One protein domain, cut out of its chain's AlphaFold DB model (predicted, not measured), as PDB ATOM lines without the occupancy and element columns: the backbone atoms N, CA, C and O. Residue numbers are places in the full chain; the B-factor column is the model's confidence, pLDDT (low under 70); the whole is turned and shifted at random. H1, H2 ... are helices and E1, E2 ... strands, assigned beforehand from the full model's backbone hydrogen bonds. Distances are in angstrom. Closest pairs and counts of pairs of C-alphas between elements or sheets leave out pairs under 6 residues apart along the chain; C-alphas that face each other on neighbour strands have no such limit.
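What this domain is: This is residues 70 to 137 of the 138 residues of an uncharacterized protein of Clostridiales bacterium (UniProt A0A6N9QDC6). A small five-stranded sheet folds back on itself, E4 and E3 facing E1 and E5 with E2 as the hinge, and a helical arm, H1, leads away from one end, its residues 128 to 135 sticking out with 136 and 137. The 68 printed residues run E1, E2, E3, E4, E5, H1; the antiparallel sheet has the order E4 E3 E2 E1 E5, and the class is mixed. The outline is elongated, 42 by 26 by 23 A, and only just loose, close to compact, with a radius of gyration of the C-alphas of 13.2 A.

Where its parts are: E1, residues 70 to 74, begins at C-alpha 70 (-9.833, -21.394, -18.954) and spans 13.8 A. E2, residues 82 to 90, spans 18.9 A and bends by 83 degrees at residue 85. E3 is residues 93 to 98, 14.9 A; E4, residues 112 to 114, 6.7 A; E5, residues 116 to 119, 10.7 A. H1, residues 121 to 135, spans 22.9 A and ends at C-alpha 135 (-0.747, -34.046, -4.175).

How they stand to each other: E1 to E4 form a meander, each strand the antiparallel neighbour of the one before. Within hydrogen-bond range are N 71 and O 84 across the pair E1 and E2, 2.8 A apart, N 87 and O 95 across the pair E2 and E3, 2.8 A apart, and N 96 and O 112 across the pair E3 and E4, 2.8 A apart. E4 runs on into E5 at 98 degrees; E5 is antiparallel to E1, with N 72 and O 118 2.9 A apart. Across the fold, the closest C-alphas of E3 and E5, Ile 94 and Ala 117, are 6.8 A apart. H1 only grazes the sheet with residues 121 to 127; its closest C-alphas to E1 are Ser 123 and Pro 70, 5.6 A. In H1, 10 of 11 O i to N i+4 pairs are within range.

The domain as a whole: The C-alphas farthest apart, Cys 78 and Met 137, are 44.3 A apart. The printed part has no cut. The link from E3 to E4, residues 99 to 111, is long. Residues 122 to 130, 133 to 134 and 137 have pLDDT under 70.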
ATOM      1  N   PRO A  70      -8.794 -22.248 -18.389       93.44
ATOM      2  CA  PRO A  70      -9.833 -21.394 -18.954       93.44
ATOM      3  C   PRO A  70      -9.505 -19.908 -18.805       93.44
ATOM      4  O   PRO A  70      -9.235 -19.415 -17.709       93.44
ATOM      5  N   ILE A  71      -9.577 -19.185 -19.916       93.44
ATOM      6  CA  ILE A  71      -9.272 -17.759 -19.999       93.44
ATOM      7  C   ILE A  71     -10.327 -17.017 -20.811       93.44
ATOM      8  O   ILE A  71     -11.075 -17.591 -21.611       93.44
ATOM      9  N   LEU A  72     -10.362 -15.710 -20.604       92.81
ATOM     10  CA  LEU A  72     -11.070 -14.758 -21.437       92.81
ATOM     11  C   LEU A  72     -10.034 -13.908 -22.165       92.81
ATOM     12  O   LEU A  72      -9.122 -13.407 -21.513       92.81
ATOM     13  N   GLY A  73     -10.177 -13.699 -23.472       91.69
ATOM     14  CA  GLY A  73      -9.304 -12.774 -24.196       91.69
ATOM     15  C   GLY A  73      -9.992 -11.988 -25.299       91.69
ATOM     16  O   GLY A  73     -11.147 -12.251 -25.643       91.69
ATOM     17  N   ARG A  74      -9.284 -10.960 -25.770       92.31
ATOM     18  CA  ARG A  74      -9.737  -9.963 -26.750       92.31
ATOM     19  C   ARG A  74      -8.546  -9.220 -27.357       92.31
ATOM     20  O   ARG A  74      -7.486  -9.148 -26.729       92.31
ATOM     21  N   ASP A  75      -8.727  -8.632 -28.538       87.69
ATOM     22  CA  ASP A  75      -7.660  -7.879 -29.209       87.69
ATOM     23  C   ASP A  75      -7.680  -6.384 -28.877       87.69
ATOM     24  O   ASP A  75      -6.635  -5.729 -28.895       87.69
ATOM     25  N   ASN A  76      -8.848  -5.851 -28.516       83.81
ATOM     26  CA  ASN A  76      -9.035  -4.440 -28.195       83.81
ATOM     27  C   ASN A  76      -9.903  -4.253 -26.944       83.81
ATOM     28  O   ASN A  76     -10.778  -5.064 -26.645       83.81
ATOM     29  N   GLU A  77      -9.729  -3.133 -26.235       77.88
ATOM     30  CA  GLU A  77     -10.526  -2.825 -25.036       77.88
ATOM     31  C   GLU A  77     -12.030  -2.669 -25.311       77.88
ATOM     32  O   GLU A  77     -12.844  -2.857 -24.403       77.88
ATOM     33  N   CYS A  78     -12.397  -2.338 -26.551       77.94
ATOM     34  CA  CYS A  78     -13.782  -2.175 -26.992       77.94
ATOM     35  C   CYS A  78     -14.457  -3.492 -27.405       77.94
ATOM     36  O   CYS A  78     -15.652  -3.487 -27.691       77.94
ATOM     37  N   GLU A  79     -13.714  -4.598 -27.470       85.88
ATOM     38  CA  GLU A  79     -14.253  -5.903 -27.847       85.88
ATOM     39  C   GLU A  79     -14.780  -6.677 -26.637       85.88
ATOM     40  O   GLU A  79     -14.299  -6.538 -25.503       85.88
ATOM     41  N   GLU A  80     -15.781  -7.520 -26.900       88.19
ATOM     42  CA  GLU A  80     -16.293  -8.469 -25.919       88.19
ATOM     43  C   GLU A  80     -15.238  -9.526 -25.577       88.19
ATOM     44  O   GLU A  80     -14.439  -9.951 -26.410       88.19
ATOM     45  N   TRP A  81     -15.262  -9.983 -24.327       91.38
ATOM     46  CA  TRP A  81     -14.389 -11.051 -23.860       91.38
ATOM     47  C   TRP A  81     -14.805 -12.400 -24.453       91.38
ATOM     48  O   TRP A  81     -15.914 -12.881 -24.214       91.38
ATOM     49  N   VAL A  82     -13.886 -13.055 -25.161       92.50
ATOM     50  CA  VAL A  82     -14.118 -14.366 -25.772       92.50
ATOM     51  C   VAL A  82     -13.528 -15.466 -24.896       92.50
ATOM     52  O   VAL A  82     -12.396 -15.373 -24.428       92.50
ATOM     53  N   ARG A  83     -14.297 -16.539 -24.685       92.81
ATOM     54  CA  ARG A  83     -13.848 -17.716 -23.928       92.81
ATOM     55  C   ARG A  83     -12.872 -18.558 -24.739       92.81
ATOM     56  O   ARG A  83     -13.126 -18.873 -25.905       92.81
ATOM     57  N   GLY A  84     -11.815 -19.009 -24.080       93.06
ATOM     58  CA  GLY A  84     -10.882 -19.976 -24.631       93.06
ATOM     59  C   GLY A  84     -10.114 -20.727 -23.552       93.06
ATOM     60  O   GLY A  84     -10.261 -20.473 -22.360       93.06
ATOM     61  N   HIS A  85      -9.287 -21.655 -24.001       94.31
ATOM     62  CA  HIS A  85      -8.359 -22.406 -23.169       94.31
ATOM     63  C   HIS A  85      -6.934 -21.988 -23.520       94.31
ATOM     64  O   HIS A  85      -6.574 -21.974 -24.703       94.31
ATOM     65  N   PHE A  86      -6.137 -21.625 -22.513       94.50
ATOM     66  CA  PHE A  86      -4.757 -21.193 -22.703       94.50
ATOM     67  C   PHE A  86      -3.952 -22.277 -23.423       94.50
ATOM     68  O   PHE A  86      -4.005 -23.453 -23.075       94.50
ATOM     69  N   ALA A  87      -3.209 -21.894 -24.454       94.31
ATOM     70  CA  ALA A  87      -2.387 -22.817 -25.225       94.31
ATOM     71  C   ALA A  87      -0.898 -22.522 -25.057       94.31
ATOM     72  O   ALA A  87      -0.110 -23.461 -24.958       94.31
ATOM     73  N   LYS A  88      -0.515 -21.239 -25.086       94.00
ATOM     74  CA  LYS A  88       0.869 -20.777 -24.922       94.00
ATOM     75  C   LYS A  88       0.946 -19.258 -24.848       94.00
ATOM     76  O   LYS A  88       0.084 -18.567 -25.383       94.00
ATOM     77  N   PHE A  89       2.055 -18.758 -24.327       94.38
ATOM     78  CA  PHE A  89       2.464 -17.367 -24.462       94.38
ATOM     79  C   PHE A  89       3.625 -17.277 -25.455       94.38
ATOM     80  O   PHE A  89       4.577 -18.052 -25.368       94.38
ATOM     81  N   LYS A  90       3.525 -16.400 -26.459       91.69
ATOM     82  CA  LYS A  90       4.595 -16.212 -27.449       91.69
ATOM     83  C   LYS A  90       4.586 -14.788 -27.991       91.69
ATOM     84  O   LYS A  90       3.529 -14.292 -28.368       91.69
ATOM     85  N   ASP A  91       5.762 -14.165 -28.071       90.12
ATOM     86  CA  ASP A  91       5.962 -12.832 -28.660       90.12
ATOM     87  C   ASP A  91       5.035 -11.760 -28.045       90.12
ATOM     88  O   ASP A  91       4.477 -10.918 -28.748       90.12
ATOM     89  N   GLY A  92       4.816 -11.829 -26.724       87.56
ATOM     90  CA  GLY A  92       3.932 -10.909 -25.999       87.56
ATOM     91  C   GLY A  92       2.435 -11.141 -26.225       87.56
ATOM     92  O   GLY A  92       1.633 -10.290 -25.856       87.56
ATOM     93  N   ARG A  93       2.039 -12.260 -26.846       91.81
ATOM     94  CA  ARG A  93       0.638 -12.585 -27.143       91.81
ATOM     95  C   ARG A  93       0.189 -13.869 -26.464       91.81
ATOM     96  O   ARG A  93       0.923 -14.860 -26.413       91.81
ATOM     97  N   ILE A  94      -1.062 -13.861 -26.016       94.81
ATOM     98  CA  ILE A  94      -1.705 -14.986 -25.345       94.81
ATOM     99  C   ILE A  94      -2.385 -15.849 -26.402       94.81
ATOM    100  O   ILE A  94      -3.380 -15.457 -27.003       94.81
ATOM    101  N   GLY A  95      -1.821 -17.024 -26.656       94.88
ATOM    102  CA  GLY A  95      -2.393 -18.028 -27.537       94.88
ATOM    103  C   GLY A  95      -3.461 -18.846 -26.817       94.88
ATOM    104  O   GLY A  95      -3.195 -19.416 -25.758       94.88
ATOM    105  N   ALA A  96      -4.636 -18.968 -27.422       94.69
ATOM    106  CA  ALA A  96      -5.780 -19.689 -26.890       94.69
ATOM    107  C   ALA A  96      -6.473 -20.551 -27.951       94.69
ATOM    108  O   ALA A  96      -6.475 -20.241 -29.145       94.69
ATOM    109  N   ARG A  97      -7.121 -21.622 -27.496       93.75
ATOM    110  CA  ARG A  97      -8.071 -22.406 -28.290       93.75
ATOM    111  C   ARG A  97      -9.485 -21.961 -27.945       93.75
ATOM    112  O   ARG A  97      -9.901 -22.043 -26.790       93.75
ATOM    113  N   THR A  98     -10.214 -21.468 -28.933       89.69
ATOM    114  CA  THR A  98     -11.592 -20.983 -28.787       89.69
ATOM    115  C   THR A  98     -12.596 -22.091 -29.130       89.69
ATOM    116  O   THR A  98     -12.217 -23.202 -29.503       89.69
ATOM    117  N   TYR A  99     -13.895 -21.815 -28.966       85.00
ATOM    118  CA  TYR A  99     -14.989 -22.725 -29.347       85.00
ATOM    119  C   TYR A  99     -14.934 -24.116 -28.686       85.00
ATOM    120  O   TYR A  99     -15.312 -25.119 -29.289       85.00
ATOM    121  N   GLY A 100     -14.460 -24.188 -27.438       80.19
ATOM    122  CA  GLY A 100     -14.364 -25.446 -26.687       80.19
ATOM    123  C   GLY A 100     -13.183 -26.337 -27.088       80.19
ATOM    124  O   GLY A 100     -13.087 -27.472 -26.625       80.19
ATOM    125  N   GLY A 101     -12.272 -25.834 -27.923       86.38
ATOM    126  CA  GLY A 101     -11.026 -26.516 -28.237       86.38
ATOM    127  C   GLY A 101     -10.093 -26.626 -27.027       86.38
ATOM    128  O   GLY A 101      -9.989 -25.688 -26.240       86.38
ATOM    129  N   THR A 102      -9.399 -27.757 -26.897       87.50
ATOM    130  CA  THR A 102      -8.361 -28.021 -25.881       87.50
ATOM    131  C   THR A 102      -7.144 -28.689 -26.524       87.50
ATOM    132  O   THR A 102      -7.158 -28.996 -27.720       87.50
ATOM    133  N   SER A 103      -6.085 -28.943 -25.753       85.12
ATOM    134  CA  SER A 103      -4.915 -29.706 -26.214       85.12
ATOM    135  C   SER A 103      -5.257 -31.125 -26.668       85.12
ATOM    136  O   SER A 103      -4.534 -31.687 -27.487       85.12
ATOM    137  N   PHE A 104      -6.375 -31.674 -26.187       86.25
ATOM    138  CA  PHE A 104      -6.845 -33.005 -26.547       86.25
ATOM    139  C   PHE A 104      -7.679 -33.021 -27.835       86.25
ATOM    140  O   PHE A 104      -7.610 -33.977 -28.604       86.25
ATOM    141  N   THR A 105      -8.485 -31.983 -28.076       85.56
ATOM    142  CA  THR A 105      -9.486 -31.982 -29.160       85.56
ATOM    143  C   THR A 105      -9.086 -31.159 -30.378       85.56
ATOM    144  O   THR A 105      -9.630 -31.369 -31.462       85.56
ATOM    145  N   SER A 106      -8.171 -30.200 -30.222       84.19
ATOM    146  CA  SER A 106      -7.808 -29.262 -31.288       84.19
ATOM    147  C   SER A 106      -6.457 -29.572 -31.898       84.19
ATOM    148  O   SER A 106      -5.500 -29.918 -31.208       84.19
ATOM    149  N   THR A 107      -6.357 -29.351 -33.205       80.06
ATOM    150  CA  THR A 107      -5.078 -29.399 -33.901       80.06
ATOM    151  C   THR A 107      -4.165 -28.249 -33.436       80.06
ATOM    152  O   THR A 107      -4.659 -27.172 -33.086       80.06
ATOM    153  N   PRO A 108      -2.830 -28.442 -33.398       74.44
ATOM    154  CA  PRO A 108      -1.894 -27.451 -32.845       74.44
ATOM    155  C   PRO A 108      -1.875 -26.087 -33.556       74.44
ATOM    156  O   PRO A 108      -1.388 -25.109 -32.994       74.44
ATOM    157  N   ASP A 109      -2.371 -26.026 -34.789       77.81
ATOM    158  CA  ASP A 109      -2.441 -24.841 -35.645       77.81
ATOM    159  C   ASP A 109      -3.673 -23.960 -35.375       77.81
ATOM    160  O   ASP A 109      -3.675 -22.786 -35.739       77.81
ATOM    161  N   ARG A 110      -4.699 -24.474 -34.682       85.12
ATOM    162  CA  ARG A 110      -5.922 -23.727 -34.339       85.12
ATOM    163  C   ARG A 110      -5.766 -22.927 -33.047       85.12
ATOM    164  O   ARG A 110      -6.491 -23.135 -32.076       85.12
ATOM    165  N   ILE A 111      -4.786 -22.027 -33.037       90.88
ATOM    166  CA  ILE A 111      -4.522 -21.116 -31.918       90.88
ATOM    167  C   ILE A 111      -4.846 -19.689 -32.353       90.88
ATOM    168  O   ILE A 111      -4.256 -19.171 -33.300       90.88
ATOM    169  N   HIS A 112      -5.754 -19.051 -31.623       91.62
ATOM    170  CA  HIS A 112      -6.020 -17.620 -31.712       91.62
ATOM    171  C   HIS A 112      -5.093 -16.884 -30.754       91.62
ATOM    172  O   HIS A 112      -4.873 -17.353 -29.644       91.62
ATOM    173  N   TYR A 113      -4.537 -15.755 -31.174       93.62
ATOM    174  CA  TYR A 113      -3.682 -14.942 -30.317       93.62
ATOM    175  C   TYR A 113      -4.417 -13.672 -29.939       93.62
ATOM    176  O   TYR A 113      -4.940 -13.010 -30.828       93.62
ATOM    177  N   TRP A 114      -4.386 -13.342 -28.654       93.56
ATOM    178  CA  TRP A 114      -4.953 -12.123 -28.102       93.56
ATOM    179  C   TRP A 114      -3.866 -11.219 -27.531       93.56
ATOM    180  O   TRP A 114      -2.829 -11.693 -27.050       93.56
ATOM    181  N   THR A 115      -4.112  -9.913 -27.585       90.88
ATOM    182  CA  THR A 115      -3.277  -8.886 -26.940       90.88
ATOM    183  C   THR A 115      -3.618  -8.725 -25.459       90.88
ATOM    184  O   THR A 115      -2.732  -8.415 -24.668       90.88
ATOM    185  N   HIS A 116      -4.872  -8.984 -25.073       89.19
ATOM    186  CA  HIS A 116      -5.341  -8.915 -23.692       89.19
ATOM    187  C   HIS A 116      -6.002 -10.233 -23.301       89.19
ATOM    188  O   HIS A 116      -6.796 -10.799 -24.059       89.19
ATOM    189  N   ALA A 117      -5.708 -10.705 -22.093       91.12
ATOM    190  CA  ALA A 117      -6.338 -11.882 -21.527       91.12
ATOM    191  C   ALA A 117      -6.436 -11.765 -20.005       91.12
ATOM    192  O   ALA A 117      -5.631 -11.087 -19.371       91.12
ATOM    193  N   LYS A 118      -7.401 -12.474 -19.425       89.62
ATOM    194  CA  LYS A 118      -7.516 -12.689 -17.984       89.62
ATOM    195  C   LYS A 118      -7.977 -14.108 -17.692       89.62
ATOM    196  O   LYS A 118      -8.605 -14.755 -18.535       89.62
ATOM    197  N   LEU A 119      -7.675 -14.584 -16.491       90.62
ATOM    198  CA  LEU A 119      -8.206 -15.850 -16.004       90.62
ATOM    199  C   LEU A 119      -9.734 -15.780 -15.921       90.62
ATOM    200  O   LEU A 119     -10.312 -14.753 -15.559       90.62
ATOM    201  N   TRP A 120     -10.402 -16.871 -16.285       87.31
ATOM    202  CA  TRP A 120     -11.827 -16.996 -16.007       87.31
ATOM    203  C   TRP A 120     -12.018 -17.269 -14.508       87.31
ATOM    204  O   TRP A 120     -11.245 -18.027 -13.936       87.31
ATOM    205  N   GLU A 121     -13.033 -16.687 -13.866       72.62
ATOM    206  CA  GLU A 121     -13.244 -16.774 -12.404       72.62
ATOM    207  C   GLU A 121     -13.282 -18.223 -11.879       72.62
ATOM    208  O   GLU A 121     -12.773 -18.506 -10.802       72.62
ATOM    209  N   GLY A 122     -13.792 -19.177 -12.668       68.94
ATOM    210  CA  GLY A 122     -13.790 -20.598 -12.296       68.94
ATOM    211  C   GLY A 122     -12.434 -21.306 -12.431       68.94
ATOM    212  O   GLY A 122     -12.284 -22.431 -11.967       68.94
ATOM    213  N   SER A 123     -11.441 -20.682 -13.063       65.31
ATOM    214  CA  SER A 123     -10.136 -21.299 -13.324       65.31
ATOM    215  C   SER A 123      -9.261 -21.418 -12.072       65.31
ATOM    216  O   SER A 123      -8.545 -22.408 -11.940       65.31
ATOM    217  N   GLU A 124      -9.348 -20.475 -11.126       63.91
ATOM    218  CA  GLU A 124      -8.563 -20.511  -9.882       63.91
ATOM    219  C   GLU A 124      -9.023 -21.659  -8.975       63.91
ATOM    220  O   GLU A 124      -8.210 -22.412  -8.435       63.91
ATOM    221  N   GLU A 125     -10.340 -21.848  -8.870       65.50
ATOM    222  CA  GLU A 125     -10.949 -22.942  -8.113       65.50
ATOM    223  C   GLU A 125     -10.623 -24.309  -8.742       65.50
ATOM    224  O   GLU A 125     -10.242 -25.250  -8.040       65.50
ATOM    225  N   GLN A 126     -10.671 -24.402 -10.076       61.06
ATOM    226  CA  GLN A 126     -10.312 -25.612 -10.824       61.06
ATOM    227  C   GLN A 126      -8.821 -25.967 -10.710       61.06
ATOM    228  O   GLN A 126      -8.487 -27.139 -10.513       61.06
ATOM    229  N   ALA A 127      -7.928 -24.977 -10.791       64.62
ATOM    230  CA  ALA A 127      -6.489 -25.176 -10.628       64.62
ATOM    231  C   ALA A 127      -6.151 -25.664  -9.209       64.62
ATOM    232  O   ALA A 127      -5.400 -26.630  -9.043       64.62
ATOM    233  N   ALA A 128      -6.773 -25.068  -8.184       69.31
ATOM    234  CA  ALA A 128      -6.610 -25.493  -6.797       69.31
ATOM    235  C   ALA A 128      -7.121 -26.926  -6.555       69.31
ATOM    236  O   ALA A 128      -6.518 -27.688  -5.794       69.31
ATOM    237  N   GLU A 129      -8.220 -27.327  -7.199       67.69
ATOM    238  CA  GLU A 129      -8.738 -28.692  -7.103       67.69
ATOM    239  C   GLU A 129      -7.827 -29.712  -7.806       67.69
ATOM    240  O   GLU A 129      -7.578 -30.797  -7.269       67.69
ATOM    241  N   GLN A 130      -7.285 -29.377  -8.981       62.06
ATOM    242  CA  GLN A 130      -6.330 -30.234  -9.691       62.06
ATOM    243  C   GLN A 130      -5.030 -30.423  -8.911       62.06
ATOM    244  O   GLN A 130      -4.551 -31.553  -8.817       62.06
ATOM    245  N   GLN A 131      -4.497 -29.367  -8.294       70.31
ATOM    246  CA  GLN A 131      -3.297 -29.467  -7.465       70.31
ATOM    247  C   GLN A 131      -3.519 -30.384  -6.254       70.31
ATOM    248  O   GLN A 131      -2.728 -31.297  -6.023       70.31
ATOM    249  N   LYS A 132      -4.646 -30.233  -5.541       75.19
ATOM    250  CA  LYS A 132      -5.012 -31.133  -4.431       75.19
ATOM    251  C   LYS A 132      -5.108 -32.594  -4.877       75.19
ATOM    252  O   LYS A 132      -4.658 -33.486  -4.164       75.19
ATOM    253  N   LYS A 133      -5.678 -32.851  -6.062       68.62
ATOM    254  CA  LYS A 133      -5.766 -34.206  -6.635       68.62
ATOM    255  C   LYS A 133      -4.393 -34.779  -6.994       68.62
ATOM    256  O   LYS A 133      -4.200 -35.976  -6.832       68.62
ATOM    257  N   GLN A 134      -3.456 -33.955  -7.465       67.31
ATOM    258  CA  GLN A 134      -2.085 -34.379  -7.777       67.31
ATOM    259  C   GLN A 134      -1.264 -34.665  -6.513       67.31
ATOM    260  O   GLN A 134      -0.534 -35.652  -6.474       67.31
ATOM    261  N   GLU A 135      -1.409 -33.846  -5.470       81.31
ATOM    262  CA  GLU A 135      -0.747 -34.046  -4.175       81.31
ATOM    263  C   GLU A 135      -1.284 -35.276  -3.436       81.31
ATOM    264  O   GLU A 135      -0.504 -36.023  -2.861       81.31
ATOM    265  N   ALA A 136      -2.593 -35.541  -3.509       73.12
ATOM    266  CA  ALA A 136      -3.208 -36.731  -2.917       73.12
ATOM    267  C   ALA A 136      -2.841 -38.050  -3.629       73.12
ATOM    268  O   ALA A 136      -3.162 -39.127  -3.130       73.12
ATOM    269  N   MET A 137      -2.220 -37.970  -4.809       69.56
ATOM    270  CA  MET A 137      -1.777 -39.119  -5.603       69.56
ATOM    271  C   MET A 137      -0.277 -39.415  -5.443       69.56
ATOM    272  O   MET A 137       0.216 -40.371  -6.044       69.56
TER     273      MET A 137